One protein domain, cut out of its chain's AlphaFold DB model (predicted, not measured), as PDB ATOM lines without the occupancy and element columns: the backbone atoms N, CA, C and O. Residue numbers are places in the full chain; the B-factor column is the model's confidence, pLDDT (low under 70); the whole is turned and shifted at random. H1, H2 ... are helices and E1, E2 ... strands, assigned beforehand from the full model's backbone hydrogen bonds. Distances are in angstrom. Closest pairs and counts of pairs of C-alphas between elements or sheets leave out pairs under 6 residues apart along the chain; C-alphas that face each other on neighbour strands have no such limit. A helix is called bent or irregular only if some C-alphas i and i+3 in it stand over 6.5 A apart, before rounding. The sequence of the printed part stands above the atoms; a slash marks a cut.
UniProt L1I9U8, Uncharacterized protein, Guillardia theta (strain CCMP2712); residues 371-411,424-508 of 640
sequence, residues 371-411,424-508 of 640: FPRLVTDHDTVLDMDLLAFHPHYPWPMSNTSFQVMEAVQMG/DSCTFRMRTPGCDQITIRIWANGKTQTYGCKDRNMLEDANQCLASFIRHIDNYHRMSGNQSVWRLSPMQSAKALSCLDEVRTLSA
ATOM      1  N   PHE A 371       6.402  56.698 -11.015       80.94
ATOM      2  CA  PHE A 371       6.230  57.995 -11.671       80.94
ATOM      3  C   PHE A 371       6.535  59.176 -10.719       80.94
ATOM      4  O   PHE A 371       5.700  60.062 -10.513       80.94
ATOM      5  N   PRO A 372       7.719  59.211 -10.078       77.31
ATOM      6  CA  PRO A 372       8.023  60.140  -8.991       77.31
ATOM      7  C   PRO A 372       7.905  61.617  -9.383       77.31
ATOM      8  O   PRO A 372       7.574  62.429  -8.514       77.31
ATOM      9  N   ARG A 373       8.112  61.933 -10.669       74.75
ATOM     10  CA  ARG A 373       8.011  63.275 -11.267       74.75
ATOM     11  C   ARG A 373       6.580  63.772 -11.473       74.75
ATOM     12  O   ARG A 373       6.393  64.942 -11.794       74.75
ATOM     13  N   LEU A 374       5.571  62.922 -11.275       70.38
ATOM     14  CA  LEU A 374       4.187  63.378 -11.204       70.38
ATOM     15  C   LEU A 374       4.000  64.171  -9.906       70.38
ATOM     16  O   LEU A 374       3.872  63.612  -8.812       70.38
ATOM     17  N   VAL A 375       4.052  65.495 -10.052       60.25
ATOM     18  CA  VAL A 375       3.653  66.471  -9.039       60.25
ATOM     19  C   VAL A 375       2.174  66.748  -9.269       60.25
ATOM     20  O   VAL A 375       1.800  67.308 -10.301       60.25
ATOM     21  N   THR A 376       1.323  66.303  -8.350       57.97
ATOM     22  CA  THR A 376      -0.125  66.493  -8.444       57.97
ATOM     23  C   THR A 376      -0.655  67.156  -7.183       57.97
ATOM     24  O   THR A 376      -0.308  66.752  -6.078       57.97
ATOM     25  N   ASP A 377      -1.566  68.117  -7.354       52.97
ATOM     26  CA  ASP A 377      -2.389  68.669  -6.263       52.97
ATOM     27  C   ASP A 377      -3.459  67.662  -5.786       52.97
ATOM     28  O   ASP A 377      -4.190  67.900  -4.826       52.97
ATOM     29  N   HIS A 378      -3.584  66.532  -6.487       56.25
ATOM     30  CA  HIS A 378      -4.533  65.462  -6.218       56.25
ATOM     31  C   HIS A 378      -3.820  64.216  -5.685       56.25
ATOM     32  O   HIS A 378      -2.845  63.753  -6.278       56.25
ATOM     33  N   ASP A 379      -4.382  63.609  -4.639       67.12
ATOM     34  CA  ASP A 379      -3.932  62.326  -4.077       67.12
ATOM     35  C   ASP A 379      -4.233  61.118  -4.992       67.12
ATOM     36  O   ASP A 379      -3.904  59.981  -4.659       67.12
ATOM     37  N   THR A 380      -4.867  61.317  -6.152       76.38
ATOM     38  CA  THR A 380      -5.260  60.239  -7.073       76.38
ATOM     39  C   THR A 380      -4.700  60.470  -8.472       76.38
ATOM     40  O   THR A 380      -5.222  61.281  -9.231       76.38
ATOM     41  N   VAL A 381      -3.660  59.718  -8.817       80.88
ATOM     42  CA  VAL A 381      -2.956  59.742 -10.108       80.88
ATOM     43  C   VAL A 381      -3.495  58.674 -11.065       80.88
ATOM     44  O   VAL A 381      -3.531  58.880 -12.276       80.88
ATOM     45  N   LEU A 382      -3.927  57.534 -10.526       85.94
ATOM     46  CA  LEU A 382      -4.279  56.335 -11.280       85.94
ATOM     47  C   LEU A 382      -5.734  55.926 -11.043       85.94
ATOM     48  O   LEU A 382      -6.226  55.939  -9.911       85.94
ATOM     49  N   ASP A 383      -6.400  55.486 -12.105       86.94
ATOM     50  CA  ASP A 383      -7.693  54.819 -12.024       86.94
ATOM     51  C   ASP A 383      -7.525  53.340 -11.640       86.94
ATOM     52  O   ASP A 383      -7.201  52.478 -12.461       86.94
ATOM     53  N   MET A 384      -7.735  53.042 -10.356       86.88
ATOM     54  CA  MET A 384      -7.585  51.687  -9.818       86.88
ATOM     55  C   MET A 384      -8.638  50.706 -10.338       86.88
ATOM     56  O   MET A 384      -8.360  49.507 -10.375       86.88
ATOM     57  N   ASP A 385      -9.823  51.181 -10.736       84.06
ATOM     58  CA  ASP A 385     -10.860  50.306 -11.279       84.06
ATOM     59  C   ASP A 385     -10.409  49.801 -12.658       84.06
ATOM     60  O   ASP A 385     -10.384  48.593 -12.895       84.06
ATOM     61  N   LEU A 386      -9.931  50.694 -13.533       84.56
ATOM     62  CA  LEU A 386      -9.389  50.299 -14.841       84.56
ATOM     63  C   LEU A 386      -8.228  49.300 -14.713       84.56
ATOM     64  O   LEU A 386      -8.191  48.301 -15.431       84.56
ATOM     65  N   LEU A 387      -7.327  49.514 -13.752       86.00
ATOM     66  CA  LEU A 387      -6.212  48.599 -13.496       86.00
ATOM     67  C   LEU A 387      -6.664  47.226 -12.975       86.00
ATOM     68  O   LEU A 387      -6.115  46.200 -13.374       86.00
ATOM     69  N   ALA A 388      -7.656  47.183 -12.084       81.19
ATOM     70  CA  ALA A 388      -8.117  45.943 -11.459       81.19
ATOM     71  C   ALA A 388      -8.952  45.050 -12.392       81.19
ATOM     72  O   ALA A 388      -9.039  43.844 -12.152       81.19
ATOM     73  N   PHE A 389      -9.592  45.624 -13.416       79.69
ATOM     74  CA  PHE A 389     -10.486  44.907 -14.335       79.69
ATOM     75  C   PHE A 389      -9.874  44.628 -15.715       79.69
ATOM     76  O   PHE A 389     -10.558  44.087 -16.584       79.69
ATOM     77  N   HIS A 390      -8.596  44.948 -15.926       78.62
ATOM     78  CA  HIS A 390      -7.936  44.665 -17.196       78.62
ATOM     79  C   HIS A 390      -7.730  43.146 -17.403       78.62
ATOM     80  O   HIS A 390      -7.199  42.488 -16.507       78.62
ATOM     81  N   PRO A 391      -8.122  42.560 -18.554       67.62
ATOM     82  CA  PRO A 391      -8.194  41.103 -18.727       67.62
ATOM     83  C   PRO A 391      -6.886  40.432 -19.185       67.62
ATOM     84  O   PRO A 391      -6.804  39.205 -19.193       67.62
ATOM     85  N   HIS A 392      -5.870  41.195 -19.595       75.31
ATOM     86  CA  HIS A 392      -4.661  40.634 -20.206       75.31
ATOM     87  C   HIS A 392      -3.596  40.260 -19.168       75.31
ATOM     88  O   HIS A 392      -2.705  41.050 -18.863       75.31
ATOM     89  N   TYR A 393      -3.694  39.029 -18.665       84.69
ATOM     90  CA  TYR A 393      -2.653  38.352 -17.891       84.69
ATOM     91  C   TYR A 393      -2.248  37.030 -18.573       84.69
ATOM     92  O   TYR A 393      -3.095  36.396 -19.206       84.69
ATOM     93  N   PRO A 394      -1.000  36.558 -18.408       88.62
ATOM     94  CA  PRO A 394       0.109  37.245 -17.750       88.62
ATOM     95  C   PRO A 394       0.691  38.387 -18.606       88.62
ATOM     96  O   PRO A 394       0.603  38.351 -19.834       88.62
ATOM     97  N   TRP A 395       1.316  39.378 -17.966       88.06
ATOM     98  CA  TRP A 395       2.036  40.464 -18.644       88.06
ATOM     99  C   TRP A 395       3.458  40.666 -18.096       88.06
ATOM    100  O   TRP A 395       3.599  40.808 -16.885       88.06
ATOM    101  N   PRO A 396       4.489  40.788 -18.949       87.06
ATOM    102  CA  PRO A 396       4.470  40.462 -20.368       87.06
ATOM    103  C   PRO A 396       4.239  38.955 -20.566       87.06
ATOM    104  O   PRO A 396       4.443  38.140 -19.665       87.06
ATOM    105  N   MET A 397       3.814  38.559 -21.765       83.25
ATOM    106  CA  MET A 397       3.527  37.150 -22.069       83.25
ATOM    107  C   MET A 397       4.782  36.253 -22.088       83.25
ATOM    108  O   MET A 397       4.662  35.030 -22.124       83.25
ATOM    109  N   SER A 398       5.989  36.827 -22.044       79.12
ATOM    110  CA  SER A 398       7.247  36.078 -22.018       79.12
ATOM    111  C   SER A 398       7.608  35.602 -20.605       79.12
ATOM    112  O   SER A 398       7.732  36.390 -19.671       79.12
ATOM    113  N   ASN A 399       7.871  34.300 -20.455       74.94
ATOM    114  CA  ASN A 399       8.285  33.699 -19.176       74.94
ATOM    115  C   ASN A 399       9.742  34.019 -18.777       74.94
ATOM    116  O   ASN A 399      10.228  33.514 -17.769       74.94
ATOM    117  N   THR A 400      10.462  34.806 -19.578       74.75
ATOM    118  CA  THR A 400      11.878  35.149 -19.363       74.75
ATOM    119  C   THR A 400      12.075  36.374 -18.474       74.75
ATOM    120  O   THR A 400      13.209  36.715 -18.153       74.75
ATOM    121  N   SER A 401      10.995  37.044 -18.077       81.38
ATOM    122  CA  SER A 401      11.030  38.285 -17.303       81.38
ATOM    123  C   SER A 401      10.040  38.239 -16.138       81.38
ATOM    124  O   SER A 401       9.342  37.243 -15.942       81.38
ATOM    125  N   PHE A 402      10.002  39.297 -15.330       87.56
ATOM    126  CA  PHE A 402       8.974  39.466 -14.305       87.56
ATOM    127  C   PHE A 402       7.603  39.520 -14.971       87.56
ATOM    128  O   PHE A 402       7.413  40.345 -15.854       87.56
ATOM    129  N   GLN A 403       6.651  38.701 -14.526       91.19
ATOM    130  CA  GLN A 403       5.301  38.651 -15.087       91.19
ATOM    131  C   GLN A 403       4.254  38.990 -14.034       91.19
ATOM    132  O   GLN A 403       4.177  38.327 -13.003       91.19
ATOM    133  N   VAL A 404       3.392  39.960 -14.312       90.69
ATOM    134  CA  VAL A 404       2.129  40.176 -13.609       90.69
ATOM    135  C   VAL A 404       1.174  39.049 -13.989       90.69
ATOM    136  O   VAL A 404       0.784  38.924 -15.144       90.69
ATOM    137  N   MET A 405       0.814  38.211 -13.021       90.75
ATOM    138  CA  MET A 405       0.012  37.001 -13.235       90.75
ATOM    139  C   MET A 405      -1.479  37.235 -13.015       90.75
ATOM    140  O   MET A 405      -2.301  36.615 -13.679       90.75
ATOM    141  N   GLU A 406      -1.824  38.081 -12.047       88.69
ATOM    142  CA  GLU A 406      -3.207  38.424 -11.729       88.69
ATOM    143  C   GLU A 406      -3.276  39.712 -10.901       88.69
ATOM    144  O   GLU A 406      -2.367  40.018 -10.118       88.69
ATOM    145  N   ALA A 407      -4.396  40.424 -11.021       86.06
ATOM    146  CA  ALA A 407      -4.841  41.391 -10.028       86.06
ATOM    147  C   ALA A 407      -5.720  40.690  -8.983       86.06
ATOM    148  O   ALA A 407      -6.790  40.158  -9.279       86.06
ATOM    149  N   VAL A 408      -5.283  40.718  -7.729       81.12
ATOM    150  CA  VAL A 408      -6.052  40.265  -6.575       81.12
ATOM    151  C   VAL A 408      -6.867  41.439  -6.050       81.12
ATOM    152  O   VAL A 408      -6.354  42.351  -5.397       81.12
ATOM    153  N   GLN A 409      -8.175  41.398  -6.293       69.19
ATOM    154  CA  GLN A 409      -9.085  42.375  -5.714       69.19
ATOM    155  C   GLN A 409      -9.203  42.168  -4.204       69.19
ATOM    156  O   GLN A 409      -9.790  41.194  -3.728       69.19
ATOM    157  N   MET A 410      -8.745  43.151  -3.434       53.41
ATOM    158  CA  MET A 410      -9.134  43.315  -2.031       53.41
ATOM    159  C   MET A 410     -10.506  43.998  -1.982       53.41
ATOM    160  O   MET A 410     -10.666  45.098  -1.457       53.41
ATOM    161  N   GLY A 411     -11.515  43.366  -2.584       47.81
ATOM    162  CA  GLY A 411     -12.885  43.843  -2.475       47.81
ATOM    163  C   GLY A 411     -13.300  43.827  -1.006       47.81
ATOM    164  O   GLY A 411     -13.169  42.800  -0.333       47.81
ATOM    165  N   ASP A 424      -9.322  52.388  -3.756       81.38
ATOM    166  CA  ASP A 424      -8.163  53.214  -3.369       81.38
ATOM    167  C   ASP A 424      -6.820  52.502  -3.615       81.38
ATOM    168  O   ASP A 424      -5.756  53.124  -3.598       81.38
ATOM    169  N   SER A 425      -6.848  51.177  -3.806       89.00
ATOM    170  CA  SER A 425      -5.655  50.359  -4.042       89.00
ATOM    171  C   SER A 425      -5.972  49.062  -4.780       89.00
ATOM    172  O   SER A 425      -7.035  48.479  -4.555       89.00
ATOM    173  N   CYS A 426      -5.006  48.558  -5.541       90.06
ATOM    174  CA  CYS A 426      -5.041  47.255  -6.200       90.06
ATOM    175  C   CYS A 426      -3.813  46.424  -5.797       90.06
ATOM    176  O   CYS A 426      -2.747  46.981  -5.538       90.06
ATOM    177  N   THR A 427      -3.952  45.100  -5.713       92.75
ATOM    178  CA  THR A 427      -2.837  44.196  -5.404       92.75
ATOM    179  C   THR A 427      -2.571  43.299  -6.599       92.75
ATOM    180  O   THR A 427      -3.475  42.634  -7.083       92.75
ATOM    181  N   PHE A 428      -1.324  43.225  -7.033       92.69
ATOM    182  CA  PHE A 428      -0.855  42.391  -8.124       92.69
ATOM    183  C   PHE A 428       0.006  41.263  -7.583       92.69
ATOM    184  O   PHE A 428       0.834  41.467  -6.689       92.69
ATOM    185  N   ARG A 429      -0.172  40.066  -8.139       93.06
ATOM    186  CA  ARG A 429       0.776  38.971  -7.947       93.06
ATOM    187  C   ARG A 429       1.659  38.857  -9.163       93.06
ATOM    188  O   ARG A 429       1.172  38.811 -10.290       93.06
ATOM    189  N   MET A 430       2.953  38.779  -8.907       92.44
ATOM    190  CA  MET A 430       3.971  38.660  -9.925       92.44
ATOM    191  C   MET A 430       4.770  37.379  -9.743       92.44
ATOM    192  O   MET A 430       4.971  36.896  -8.628       92.44
ATOM    193  N   ARG A 431       5.231  36.840 -10.864       90.50
ATOM    194  CA  ARG A 431       6.179  35.736 -10.933       90.50
ATOM    195  C   ARG A 431       7.511  36.269 -11.440       90.50
ATOM    196  O   ARG A 431       7.532  37.051 -12.386       90.50
ATOM    197  N   THR A 432       8.603  35.812 -10.845       85.38
ATOM    198  CA  THR A 432       9.955  36.088 -11.341       85.38
ATOM    199  C   THR A 432      10.533  34.897 -12.108       85.38
ATOM    200  O   THR A 432      10.079  33.756 -11.920       85.38
ATOM    201  N   PRO A 433      11.561  35.122 -12.946       77.12
ATOM    202  CA  PRO A 433      12.406  34.040 -13.439       77.12
ATOM    203  C   PRO A 433      12.983  33.269 -12.238       77.12
ATOM    204  O   PRO A 433      13.667  33.850 -11.401       77.12
ATOM    205  N   GLY A 434      12.652  31.980 -12.104       72.31
ATOM    206  CA  GLY A 434      13.006  31.176 -10.918       72.31
ATOM    207  C   GLY A 434      11.861  30.894  -9.932       72.31
ATOM    208  O   GLY A 434      12.077  30.194  -8.949       72.31
ATOM    209  N   CYS A 435      10.633  31.333 -10.235       62.94
ATOM    210  CA  CYS A 435       9.383  30.991  -9.532       62.94
ATOM    211  C   CYS A 435       9.164  31.601  -8.135       62.94
ATOM    212  O   CYS A 435       8.282  31.124  -7.414       62.94
ATOM    213  N   ASP A 436       9.855  32.681  -7.764       70.75
ATOM    214  CA  ASP A 436       9.456  33.436  -6.572       70.75
ATOM    215  C   ASP A 436       8.123  34.168  -6.839       70.75
ATOM    216  O   ASP A 436       7.877  34.691  -7.932       70.75
ATOM    217  N   GLN A 437       7.243  34.185  -5.835       86.75
ATOM    218  CA  GLN A 437       6.004  34.963  -5.870       86.75
ATOM    219  C   GLN A 437       6.235  36.319  -5.208       86.75
ATOM    220  O   GLN A 437       6.464  36.398  -4.002       86.75
ATOM    221  N   ILE A 438       6.119  37.386  -5.995       91.81
ATOM    222  CA  ILE A 438       6.130  38.764  -5.507       91.81
ATOM    223  C   ILE A 438       4.687  39.252  -5.407       91.81
ATOM    224  O   ILE A 438       3.853  38.974  -6.269       91.81
ATOM    225  N   THR A 439       4.376  39.999  -4.353       93.69
ATOM    226  CA  THR A 439       3.096  40.705  -4.231       93.69
ATOM    227  C   THR A 439       3.356  42.200  -4.224       93.69
ATOM    228  O   THR A 439       4.090  42.674  -3.362       93.69
ATOM    229  N   ILE A 440       2.738  42.940  -5.144       94.62
ATOM    230  CA  ILE A 440       2.817  44.403  -5.195       94.62
ATOM    231  C   ILE A 440       1.438  44.989  -4.964       94.62
ATOM    232  O   ILE A 440       0.521  44.773  -5.748       94.62
ATOM    233  N   ARG A 441       1.282  45.770  -3.904       94.50
ATOM    234  CA  ARG A 441       0.117  46.626  -3.708       94.50
ATOM    235  C   ARG A 441       0.424  48.014  -4.246       94.50
ATOM    236  O   ARG A 441       1.453  48.572  -3.895       94.50
ATOM    237  N   ILE A 442      -0.471  48.582  -5.042       92.56
ATOM    238  CA  ILE A 442      -0.397  49.959  -5.536       92.56
ATOM    239  C   ILE A 442      -1.597  50.758  -5.030       92.56
ATOM    240  O   ILE A 442      -2.704  50.226  -4.944       92.56
ATOM    241  N   TRP A 443      -1.381  52.026  -4.692       90.94
ATOM    242  CA  TRP A 443      -2.439  52.978  -4.346       90.94
ATOM    243  C   TRP A 443      -2.718  53.949  -5.491       90.94
ATOM    244  O   TRP A 443      -1.885  54.145  -6.376       90.94
ATOM    245  N   ALA A 444      -3.875  54.613  -5.441       88.06
ATOM    246  CA  ALA A 444      -4.277  55.628  -6.417       88.06
ATOM    247  C   ALA A 444      -3.222  56.731  -6.637       88.06
ATOM    248  O   ALA A 444      -3.126  57.254  -7.742       88.06
ATOM    249  N   ASN A 445      -2.394  57.057  -5.639       86.25
ATOM    250  CA  ASN A 445      -1.309  58.045  -5.743       86.25
ATOM    251  C   ASN A 445      -0.016  57.529  -6.412       86.25
ATOM    252  O   ASN A 445       0.978  58.250  -6.441       86.25
ATOM    253  N   GLY A 446       0.019  56.279  -6.881       87.62
ATOM    254  CA  GLY A 446       1.206  55.676  -7.495       87.62
ATOM    255  C   GLY A 446       2.266  55.180  -6.503       87.62
ATOM    256  O   GLY A 446       3.289  54.646  -6.929       87.62
ATOM    257  N   LYS A 447       2.046  55.299  -5.185       91.25
ATOM    258  CA  LYS A 447       2.885  54.593  -4.206       91.25
ATOM    259  C   LYS A 447       2.640  53.093  -4.311       91.25
ATOM    260  O   LYS A 447       1.516  52.658  -4.575       91.25
ATOM    261  N   THR A 448       3.676  52.313  -4.044       93.88
ATOM    262  CA  THR A 448       3.617  50.855  -4.015       93.88
ATOM    263  C   THR A 448       4.205  50.292  -2.734       93.88
ATOM    264  O   THR A 448       5.033  50.912  -2.065       93.88
ATOM    265  N   GLN A 449       3.732  49.102  -2.387       95.06
ATOM    266  CA  GLN A 449       4.236  48.274  -1.309       95.06
ATOM    267  C   GLN A 449       4.441  46.862  -1.843       95.06
ATOM    268  O   GLN A 449       3.485  46.178  -2.212       95.06
ATOM    269  N   THR A 450       5.694  46.438  -1.868       93.81
ATOM    270  CA  THR A 450       6.142  45.202  -2.491       93.81
ATOM    271  C   THR A 450       6.673  44.232  -1.443       93.81
ATOM    272  O   THR A 450       7.434  44.600  -0.544       93.81
ATOM    273  N   TYR A 451       6.289  42.968  -1.588       91.38
ATOM    274  CA  TYR A 451       6.680  41.858  -0.727       91.38
ATOM    275  C   TYR A 451       7.269  40.717  -1.550       91.38
ATOM    276  O   TYR A 451       6.806  40.451  -2.660       91.38
ATOM    277  N   GLY A 452       8.223  39.992  -0.963       87.94
ATOM    278  CA  GLY A 452       8.806  38.786  -1.561       87.94
ATOM    279  C   GLY A 452      10.068  39.025  -2.395       87.94
ATOM    280  O   GLY A 452      10.645  38.062  -2.888       87.94
ATOM    281  N   CYS A 453      10.530  40.273  -2.525       90.31
ATOM    282  CA  CYS A 453      11.815  40.577  -3.156       90.31
ATOM    283  C   CYS A 453      12.977  40.160  -2.247       90.31
ATOM    284  O   CYS A 453      12.906  40.348  -1.033       90.31
ATOM    285  N   LYS A 454      14.047  39.608  -2.825       87.62
ATOM    286  CA  LYS A 454      15.258  39.186  -2.096       87.62
ATOM    287  C   LYS A 454      16.261  40.321  -1.913       87.62
ATOM    288  O   LYS A 454      16.956  40.362  -0.902       87.62
ATOM    289  N   ASP A 455      16.276  41.247  -2.860       87.19
ATOM    290  CA  ASP A 455      17.175  42.390  -2.910       87.19
ATOM    291  C   ASP A 455      16.482  43.605  -3.550       87.19
ATOM    292  O   ASP A 455      15.329  43.539  -3.995       87.19
ATOM    293  N   ARG A 456      17.189  44.739  -3.533       88.25
ATOM    294  CA  ARG A 456      16.687  46.029  -4.015       88.25
ATOM    295  C   ARG A 456      16.494  46.061  -5.530       88.25
ATOM    296  O   ARG A 456      15.526  46.660  -5.983       88.25
ATOM    297  N   ASN A 457      17.337  45.373  -6.290       89.56
ATOM    298  CA  ASN A 457      17.223  45.328  -7.747       89.56
ATOM    299  C   ASN A 457      15.938  44.597  -8.148       89.56
ATOM    300  O   ASN A 457      15.137  45.116  -8.911       89.56
ATOM    301  N   MET A 458      15.656  43.457  -7.513       90.88
ATOM    302  CA  MET A 458      14.418  42.700  -7.693       90.88
ATOM    303  C   MET A 458      13.172  43.512  -7.301       90.88
ATOM    304  O   MET A 458      12.100  43.311  -7.869       90.88
ATOM    305  N   LEU A 459      13.280  44.407  -6.312       92.38
ATOM    306  CA  LEU A 459      12.217  45.352  -5.953       92.38
ATOM    307  C   LEU A 459      11.985  46.390  -7.059       92.38
ATOM    308  O   LEU A 459      10.832  46.647  -7.415       92.38
ATOM    309  N   GLU A 460      13.056  46.984  -7.575       91.06
ATOM    310  CA  GLU A 460      13.010  47.998  -8.630       91.06
ATOM    311  C   GLU A 460      12.491  47.392  -9.943       91.06
ATOM    312  O   GLU A 460      11.503  47.890 -10.479       91.06
ATOM    313  N   ASP A 461      13.013  46.239 -10.365       91.31
ATOM    314  CA  ASP A 461      12.580  45.501 -11.559       91.31
ATOM    315  C   ASP A 461      11.099  45.104 -11.507       91.31
ATOM    316  O   ASP A 461      10.363  45.229 -12.492       91.31
ATOM    317  N   ALA A 462      10.620  44.642 -10.348       92.62
ATOM    318  CA  ALA A 462       9.221  44.261 -10.193       92.62
ATOM    319  C   ALA A 462       8.289  45.481 -10.313       92.62
ATOM    320  O   ALA A 462       7.247  45.414 -10.972       92.62
ATOM    321  N   ASN A 463       8.680  46.615  -9.726       93.56
ATOM    322  CA  ASN A 463       7.943  47.871  -9.859       93.56
ATOM    323  C   ASN A 463       8.030  48.447 -11.281       93.56
ATOM    324  O   ASN A 463       7.040  48.990 -11.768       93.56
ATOM    325  N   GLN A 464       9.158  48.266 -11.967       91.19
ATOM    326  CA  GLN A 464       9.338  48.657 -13.362       91.19
ATOM    327  C   GLN A 464       8.415  47.862 -14.289       91.19
ATOM    328  O   GLN A 464       7.758  48.419 -15.171       91.19
ATOM    329  N   CYS A 465       8.302  46.552 -14.060       91.38
ATOM    330  CA  CYS A 465       7.364  45.709 -14.790       91.38
ATOM    331  C   CYS A 465       5.909  46.137 -14.539       91.38
ATOM    332  O   CYS A 465       5.124  46.233 -15.486       91.38
ATOM    333  N   LEU A 466       5.549  46.484 -13.296       92.00
ATOM    334  CA  LEU A 466       4.223  47.029 -12.997       92.00
ATOM    335  C   LEU A 466       3.978  48.380 -13.694       92.00
ATOM    336  O   LEU A 466       2.899  48.587 -14.245       92.00
ATOM    337  N   ALA A 467       4.963  49.280 -13.724       90.00
ATOM    338  CA  ALA A 467       4.866  50.551 -14.444       90.00
ATOM    339  C   ALA A 467       4.644  50.334 -15.954       90.00
ATOM    340  O   ALA A 467       3.749  50.940 -16.549       90.00
ATOM    341  N   SER A 468       5.382  49.396 -16.553       88.44
ATOM    342  CA  SER A 468       5.196  48.967 -17.946       88.44
ATOM    343  C   SER A 468       3.800  48.380 -18.196       88.44
ATOM    344  O   SER A 468       3.153  48.704 -19.194       88.44
ATOM    345  N   PHE A 469       3.275  47.576 -17.265       89.94
ATOM    346  CA  PHE A 469       1.912  47.054 -17.354       89.94
ATOM    347  C   PHE A 469       0.859  48.168 -17.332       89.94
ATOM    348  O   PHE A 469      -0.030  48.188 -18.180       89.94
ATOM    349  N   ILE A 470       0.984  49.138 -16.423       89.56
ATOM    350  CA  ILE A 470       0.077  50.296 -16.340       89.56
ATOM    351  C   ILE A 470       0.062  51.071 -17.666       89.56
ATOM    352  O   ILE A 470      -1.008  51.436 -18.155       89.56
ATOM    353  N   ARG A 471       1.229  51.266 -18.291       84.44
ATOM    354  CA  ARG A 471       1.337  51.892 -19.620       84.44
ATOM    355  C   ARG A 471       0.615  51.094 -20.699       84.44
ATOM    356  O   ARG A 471      -0.062  51.676 -21.542       84.44
ATOM    357  N   HIS A 472       0.772  49.772 -20.692       86.62
ATOM    358  CA  HIS A 472       0.094  48.905 -21.648       86.62
ATOM    359  C   HIS A 472      -1.432  49.042 -21.545       86.62
ATOM    360  O   HIS A 472      -2.093  49.228 -22.567       86.62
ATOM    361  N   ILE A 473      -1.968  49.039 -20.319       88.19
ATOM    362  CA  ILE A 473      -3.397  49.259 -20.058       88.19
ATOM    363  C   ILE A 473      -3.834  50.629 -20.586       88.19
ATOM    364  O   ILE A 473      -4.827  50.722 -21.306       88.19
ATOM    365  N   ASP A 474      -3.096  51.694 -20.268       87.06
ATOM    366  CA  ASP A 474      -3.444  53.043 -20.720       87.06
ATOM    367  C   ASP A 474      -3.483  53.156 -22.250       87.06
ATOM    368  O   ASP A 474      -4.457  53.659 -22.811       87.06
ATOM    369  N   ASN A 475      -2.474  52.615 -22.935       85.19
ATOM    370  CA  ASN A 475      -2.422  52.599 -24.396       85.19
ATOM    371  C   ASN A 475      -3.594  51.818 -25.001       85.19
ATOM    372  O   ASN A 475      -4.242  52.306 -25.927       85.19
ATOM    373  N   TYR A 476      -3.905  50.637 -24.456       85.88
ATOM    374  CA  TYR A 476      -5.035  49.824 -24.901       85.88
ATOM    375  C   TYR A 476      -6.368  50.574 -24.763       85.88
ATOM    376  O   TYR A 476      -7.175  50.607 -25.698       85.88
ATOM    377  N   HIS A 477      -6.587  51.229 -23.621       85.50
ATOM    378  CA  HIS A 477      -7.798  52.007 -23.378       85.50
ATOM    379  C   HIS A 477      -7.900  53.220 -24.308       85.50
ATOM    380  O   HIS A 477      -8.952  53.413 -24.921       85.50
ATOM    381  N   ARG A 478      -6.811  53.980 -24.492       83.50
ATOM    382  CA  ARG A 478      -6.770  55.122 -25.423       83.50
ATOM    383  C   ARG A 478      -7.070  54.703 -26.860       83.50
ATOM    384  O   ARG A 478      -7.893  55.333 -27.517       83.50
ATOM    385  N   MET A 479      -6.455  53.616 -27.335       83.75
ATOM    386  CA  MET A 479      -6.706  53.073 -28.677       83.75
ATOM    387  C   MET A 479      -8.149  52.591 -28.863       83.75
ATOM    388  O   MET A 479      -8.689  52.678 -29.961       83.75
ATOM    389  N   SER A 480      -8.784  52.119 -27.791       83.88
ATOM    390  CA  SER A 480     -10.179  51.664 -27.799       83.88
ATOM    391  C   SER A 480     -11.200  52.806 -27.658       83.88
ATOM    392  O   SER A 480     -12.394  52.540 -27.543       83.88
ATOM    393  N   GLY A 481     -10.753  54.068 -27.616       80.12
ATOM    394  CA  GLY A 481     -11.612  55.237 -27.388       80.12
ATOM    395  C   GLY A 481     -12.137  55.364 -25.951       80.12
ATOM    396  O   GLY A 481     -13.034  56.165 -25.692       80.12
ATOM    397  N   ASN A 482     -11.594  54.579 -25.015       82.00
ATOM    398  CA  ASN A 482     -11.944  54.626 -23.600       82.00
ATOM    399  C   ASN A 482     -11.132  55.699 -22.856       82.00
ATOM    400  O   ASN A 482     -10.140  56.232 -23.355       82.00
ATOM    401  N   GLN A 483     -11.554  56.001 -21.625       80.06
ATOM    402  CA  GLN A 483     -10.831  56.919 -20.746       80.06
ATOM    403  C   GLN A 483      -9.427  56.397 -20.412       80.06
ATOM    404  O   GLN A 483      -9.215  55.193 -20.274       80.06
ATOM    405  N   SER A 484      -8.486  57.332 -20.273       82.00
ATOM    406  CA  SER A 484      -7.110  57.066 -19.851       82.00
ATOM    407  C   SER A 484      -7.075  56.514 -18.421       82.00
ATOM    408  O   SER A 484      -7.898  56.884 -17.586       82.00
ATOM    409  N   VAL A 485      -6.083  55.671 -18.126       84.38
ATOM    410  CA  VAL A 485      -5.802  55.208 -16.752       84.38
ATOM    411  C   VAL A 485      -5.318  56.363 -15.871       84.38
ATOM    412  O   VAL A 485      -5.458  56.328 -14.649       84.38
ATOM    413  N   TRP A 486      -4.757  57.404 -16.485       84.00
ATOM    414  CA  TRP A 486      -4.250  58.581 -15.798       84.00
ATOM    415  C   TRP A 486      -5.379  59.542 -15.439       84.00
ATOM    416  O   TRP A 486      -6.098  60.035 -16.308       84.00
ATOM    417  N   ARG A 487      -5.474  59.891 -14.157       79.00
ATOM    418  CA  ARG A 487      -6.370  60.937 -13.641       79.00
ATOM    419  C   ARG A 487      -5.646  62.278 -13.538       79.00
ATOM    420  O   ARG A 487      -5.683  62.948 -12.512       79.00
ATOM    421  N   LEU A 488      -4.937  62.635 -14.604       73.38
ATOM    422  CA  LEU A 488      -4.127  63.848 -14.685       73.38
ATOM    423  C   LEU A 488      -4.815  64.895 -15.555       73.38
ATOM    424  O   LEU A 488      -5.553  64.563 -16.484       73.38
ATOM    425  N   SER A 489      -4.532  66.171 -15.286       64.31
ATOM    426  CA  SER A 489      -4.943  67.234 -16.203       64.31
ATOM    427  C   SER A 489      -4.211  67.096 -17.555       64.31
ATOM    428  O   SER A 489      -3.045  66.679 -17.581       64.31
ATOM    429  N   PRO A 490      -4.826  67.486 -18.688       59.38
ATOM    430  CA  PRO A 490      -4.201  67.383 -20.013       59.38
ATOM    431  C   PRO A 490      -2.840  68.100 -20.149       59.38
ATOM    432  O   PRO A 490      -1.986  67.668 -20.922       59.38
ATOM    433  N   MET A 491      -2.584  69.161 -19.371       56.44
ATOM    434  CA  MET A 491      -1.286  69.862 -19.373       56.44
ATOM    435  C   MET A 491      -0.171  69.082 -18.662       56.44
ATOM    436  O   MET A 491       0.994  69.224 -19.024       56.44
ATOM    437  N   GLN A 492      -0.503  68.237 -17.682       60.22
ATOM    438  CA  GLN A 492       0.476  67.400 -16.976       60.22
ATOM    439  C   GLN A 492       0.868  66.161 -17.794       60.22
ATOM    440  O   GLN A 492       1.968  65.643 -17.624       60.22
ATOM    441  N   SER A 493       0.013  65.704 -18.718       56.62
ATOM    442  CA  SER A 493       0.246  64.455 -19.449       56.62
ATOM    443  C   SER A 493       1.460  64.466 -20.388       56.62
ATOM    444  O   SER A 493       2.207  63.501 -20.388       56.62
ATOM    445  N   ALA A 494       1.744  65.519 -21.157       52.03
ATOM    446  CA  ALA A 494       2.776  65.417 -22.205       52.03
ATOM    447  C   ALA A 494       4.222  65.312 -21.665       52.03
ATOM    448  O   ALA A 494       4.992  64.474 -22.124       52.03
ATOM    449  N   LYS A 495       4.581  66.116 -20.652       49.12
ATOM    450  CA  LYS A 495       5.924  66.110 -20.031       49.12
ATOM    451  C   LYS A 495       6.095  65.078 -18.918       49.12
ATOM    452  O   LYS A 495       7.222  64.724 -18.600       49.12
ATOM    453  N   ALA A 496       5.011  64.610 -18.305       53.38
ATOM    454  CA  ALA A 496       5.112  63.588 -17.269       53.38
ATOM    455  C   ALA A 496       5.064  62.160 -17.827       53.38
ATOM    456  O   ALA A 496       5.606  61.248 -17.204       53.38
ATOM    457  N   LEU A 497       4.478  61.966 -19.018       57.06
ATOM    458  CA  LEU A 497       4.479  60.672 -19.702       57.06
ATOM    459  C   LEU A 497       5.849  60.328 -20.338       57.06
ATOM    460  O   LEU A 497       6.072  59.176 -20.701       57.06
ATOM    461  N   SER A 498       6.786  61.281 -20.449       55.94
ATOM    462  CA  SER A 498       8.143  61.032 -20.968       55.94
ATOM    463  C   SER A 498       9.121  60.464 -19.927       55.94
ATOM    464  O   SER A 498      10.183  59.979 -20.302       55.94
ATOM    465  N   CYS A 499       8.768  60.470 -18.634       58.28
ATOM    466  CA  CYS A 499       9.588  59.925 -17.537       58.28
ATOM    467  C   CYS A 499       8.894  58.760 -16.806       58.28
ATOM    468  O   CYS A 499       9.089  58.557 -15.608       58.28
ATOM    469  N   LEU A 500       8.032  58.014 -17.507       61.06
ATOM    470  CA  LEU A 500       7.205  56.958 -16.905       61.06
ATOM    471  C   LEU A 500       7.978  55.725 -16.451       61.06
ATOM    472  O   LEU A 500       7.442  54.910 -15.707       61.06
ATOM    473  N   ASP A 501       9.219  55.597 -16.895       60.72
ATOM    474  CA  ASP A 501      10.067  54.457 -16.574       60.72
ATOM    475  C   ASP A 501      10.876  54.686 -15.293       60.72
ATOM    476  O   ASP A 501      11.759  53.902 -14.973       60.72
ATOM    477  N   GLU A 502      10.580  55.752 -14.546       75.06
ATOM    478  CA  GLU A 502      11.237  56.027 -13.279       75.06
ATOM    479  C   GLU A 502      10.460  55.427 -12.105       75.06
ATOM    480  O   GLU A 502       9.303  55.769 -11.829       75.06
ATOM    481  N   VAL A 503      11.150  54.574 -11.356       85.81
ATOM    482  CA  VAL A 503      10.737  54.095 -10.041       85.81
ATOM    483  C   VAL A 503      11.658  54.733  -9.012       85.81
ATOM    484  O   VAL A 503      12.876  54.599  -9.091       85.81
ATOM    485  N   ARG A 504      11.089  55.412  -8.013       89.31
ATOM    486  CA  ARG A 504      11.858  55.877  -6.852       89.31
ATOM    487  C   ARG A 504      11.621  54.938  -5.683       89.31
ATOM    488  O   ARG A 504      10.515  54.896  -5.143       89.31
ATOM    489  N   THR A 505      12.657  54.229  -5.257       89.69
ATOM    490  CA  THR A 505      12.636  53.478  -3.998       89.69
ATOM    491  C   THR A 505      12.566  54.467  -2.831       89.69
ATOM    492  O   THR A 505      13.424  55.332  -2.691       89.69
ATOM    493  N   LEU A 506      11.508  54.371  -2.026       88.25
ATOM    494  CA  LEU A 506      11.309  55.167  -0.810       88.25
ATOM    495  C   LEU A 506      11.855  54.441   0.421       88.25
ATOM    496  O   LEU A 506      12.306  55.074   1.366       88.25
ATOM    497  N   SER A 507      11.762  53.110   0.439       88.38
ATOM    498  CA  SER A 507      12.252  52.280   1.536       88.38
ATOM    499  C   SER A 507      12.472  50.852   1.047       88.38
ATOM    500  O   SER A 507      11.616  50.300   0.359       88.38
ATOM    501  N   ALA A 508      13.595  50.234   1.401       89.31
ATOM    502  CA  ALA A 508      13.892  48.838   1.074       89.31
ATOM    503  C   ALA A 508      14.515  48.105   2.279       89.31
ATOM    504  O   ALA A 508      15.619  47.578   2.170       89.31
TER     505      ALA A 508
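Overview. This is residues 371 to 411 and 424 to 508 of the 640 residues of an uncharacterized protein of Guillardia theta (strain CCMP2712) (UniProt L1I9U8). A strongly twisted sheet of four strands forms a wall, and one long helix, H2, lies slantwise over one face of it, with the short H1 on the same face and no named helix on the other. H3 lies out beyond H2, away from the sheet, and E5 follows it beside H2, near the E4 edge. The 126 printed residues hold three named helices and five named strands, in the order H1 E1 E2 E3 E4 H2 H3 E5, a mixed class. The sheet's order is E1 E2 E3 E4, antiparallel throughout. The whole is compact, with a radius of gyration of the C-alphas of 14.0 A, and spans 42 by 31 by 29 A.

Arrangement. Begin with the sheet: E1, residues 403 to 408; E2, 425 to 431; E3, 437 to 443; E4, 447 to 451. E2, E3 and E4 make a meander, each strand the antiparallel neighbour of the one before, in two hairpins. Look for N 405 and O 429 at 2.8 A between E1 and E2, N 428 and O 440 at 2.7 A between E2 and E3, and N 441 and O 449 at 2.8 A between E3 and E4. H2, residues 456 to 479, is on the sheet at a height of 6.5 A, the helix layer of two layers; it lies over E3, at 57 degrees on the local plane, slantwise to the strands but only just. The closest C-alphas of H2 and E4 are those of Thr 450 and Leu 459, 7.0 A apart. H1, residues 384 to 388, is on the same face, at a height of 7.8 A, only just over E2, with 3 C-alphas there. H1 and H2 are close but not clearly touching, Leu 387 and Ile 470 being closest at 7.1 A between C-alphas. E5, residues 503 to 507, pairs with no named strand; its C-alpha 503 is 6.5 A from that of Gln 464, the closest pair of E5 and H2. H3, residues 490 to 499, is apart from H2 and not on the sheet. In H1 and H2 every O i to N i+4 pair is within hydrogen-bond range; in H3 2 of 6 are, and 0 of 7 O i to N i+3 pairs.

Along the chain. Find C-alpha 456 at (16.687, 46.029, -4.015); H2 runs 34.7 A from there to C-alpha 479 at (-6.706, 53.073, -28.677). E2 and E3 each measure 20.0 A, H3 15.9 A, E1 14.3 A, E4 13.7 A, E5 11.8 A and H1 6.0 A. H3 is irregular, but only just: C-alphas 491 and 494 are 6.7 A apart. E5 ends at C-alpha 507, (12.252, 52.280, 1.536).

Size, cuts and confidence. The two C-alphas farthest apart, those of Gly 434 and Met 491, are 42.1 A apart. Residues 412 to 423 are not printed, and C-alphas 411 and 424 are 10.5 A apart across this cut. The link from H1 to E1 is long, with 14 residues. Mean pLDDT of the printed part is 81.0; look for values under 70 at residues 375 to 379, 391, 409 to 411, 435 and 489 to 501.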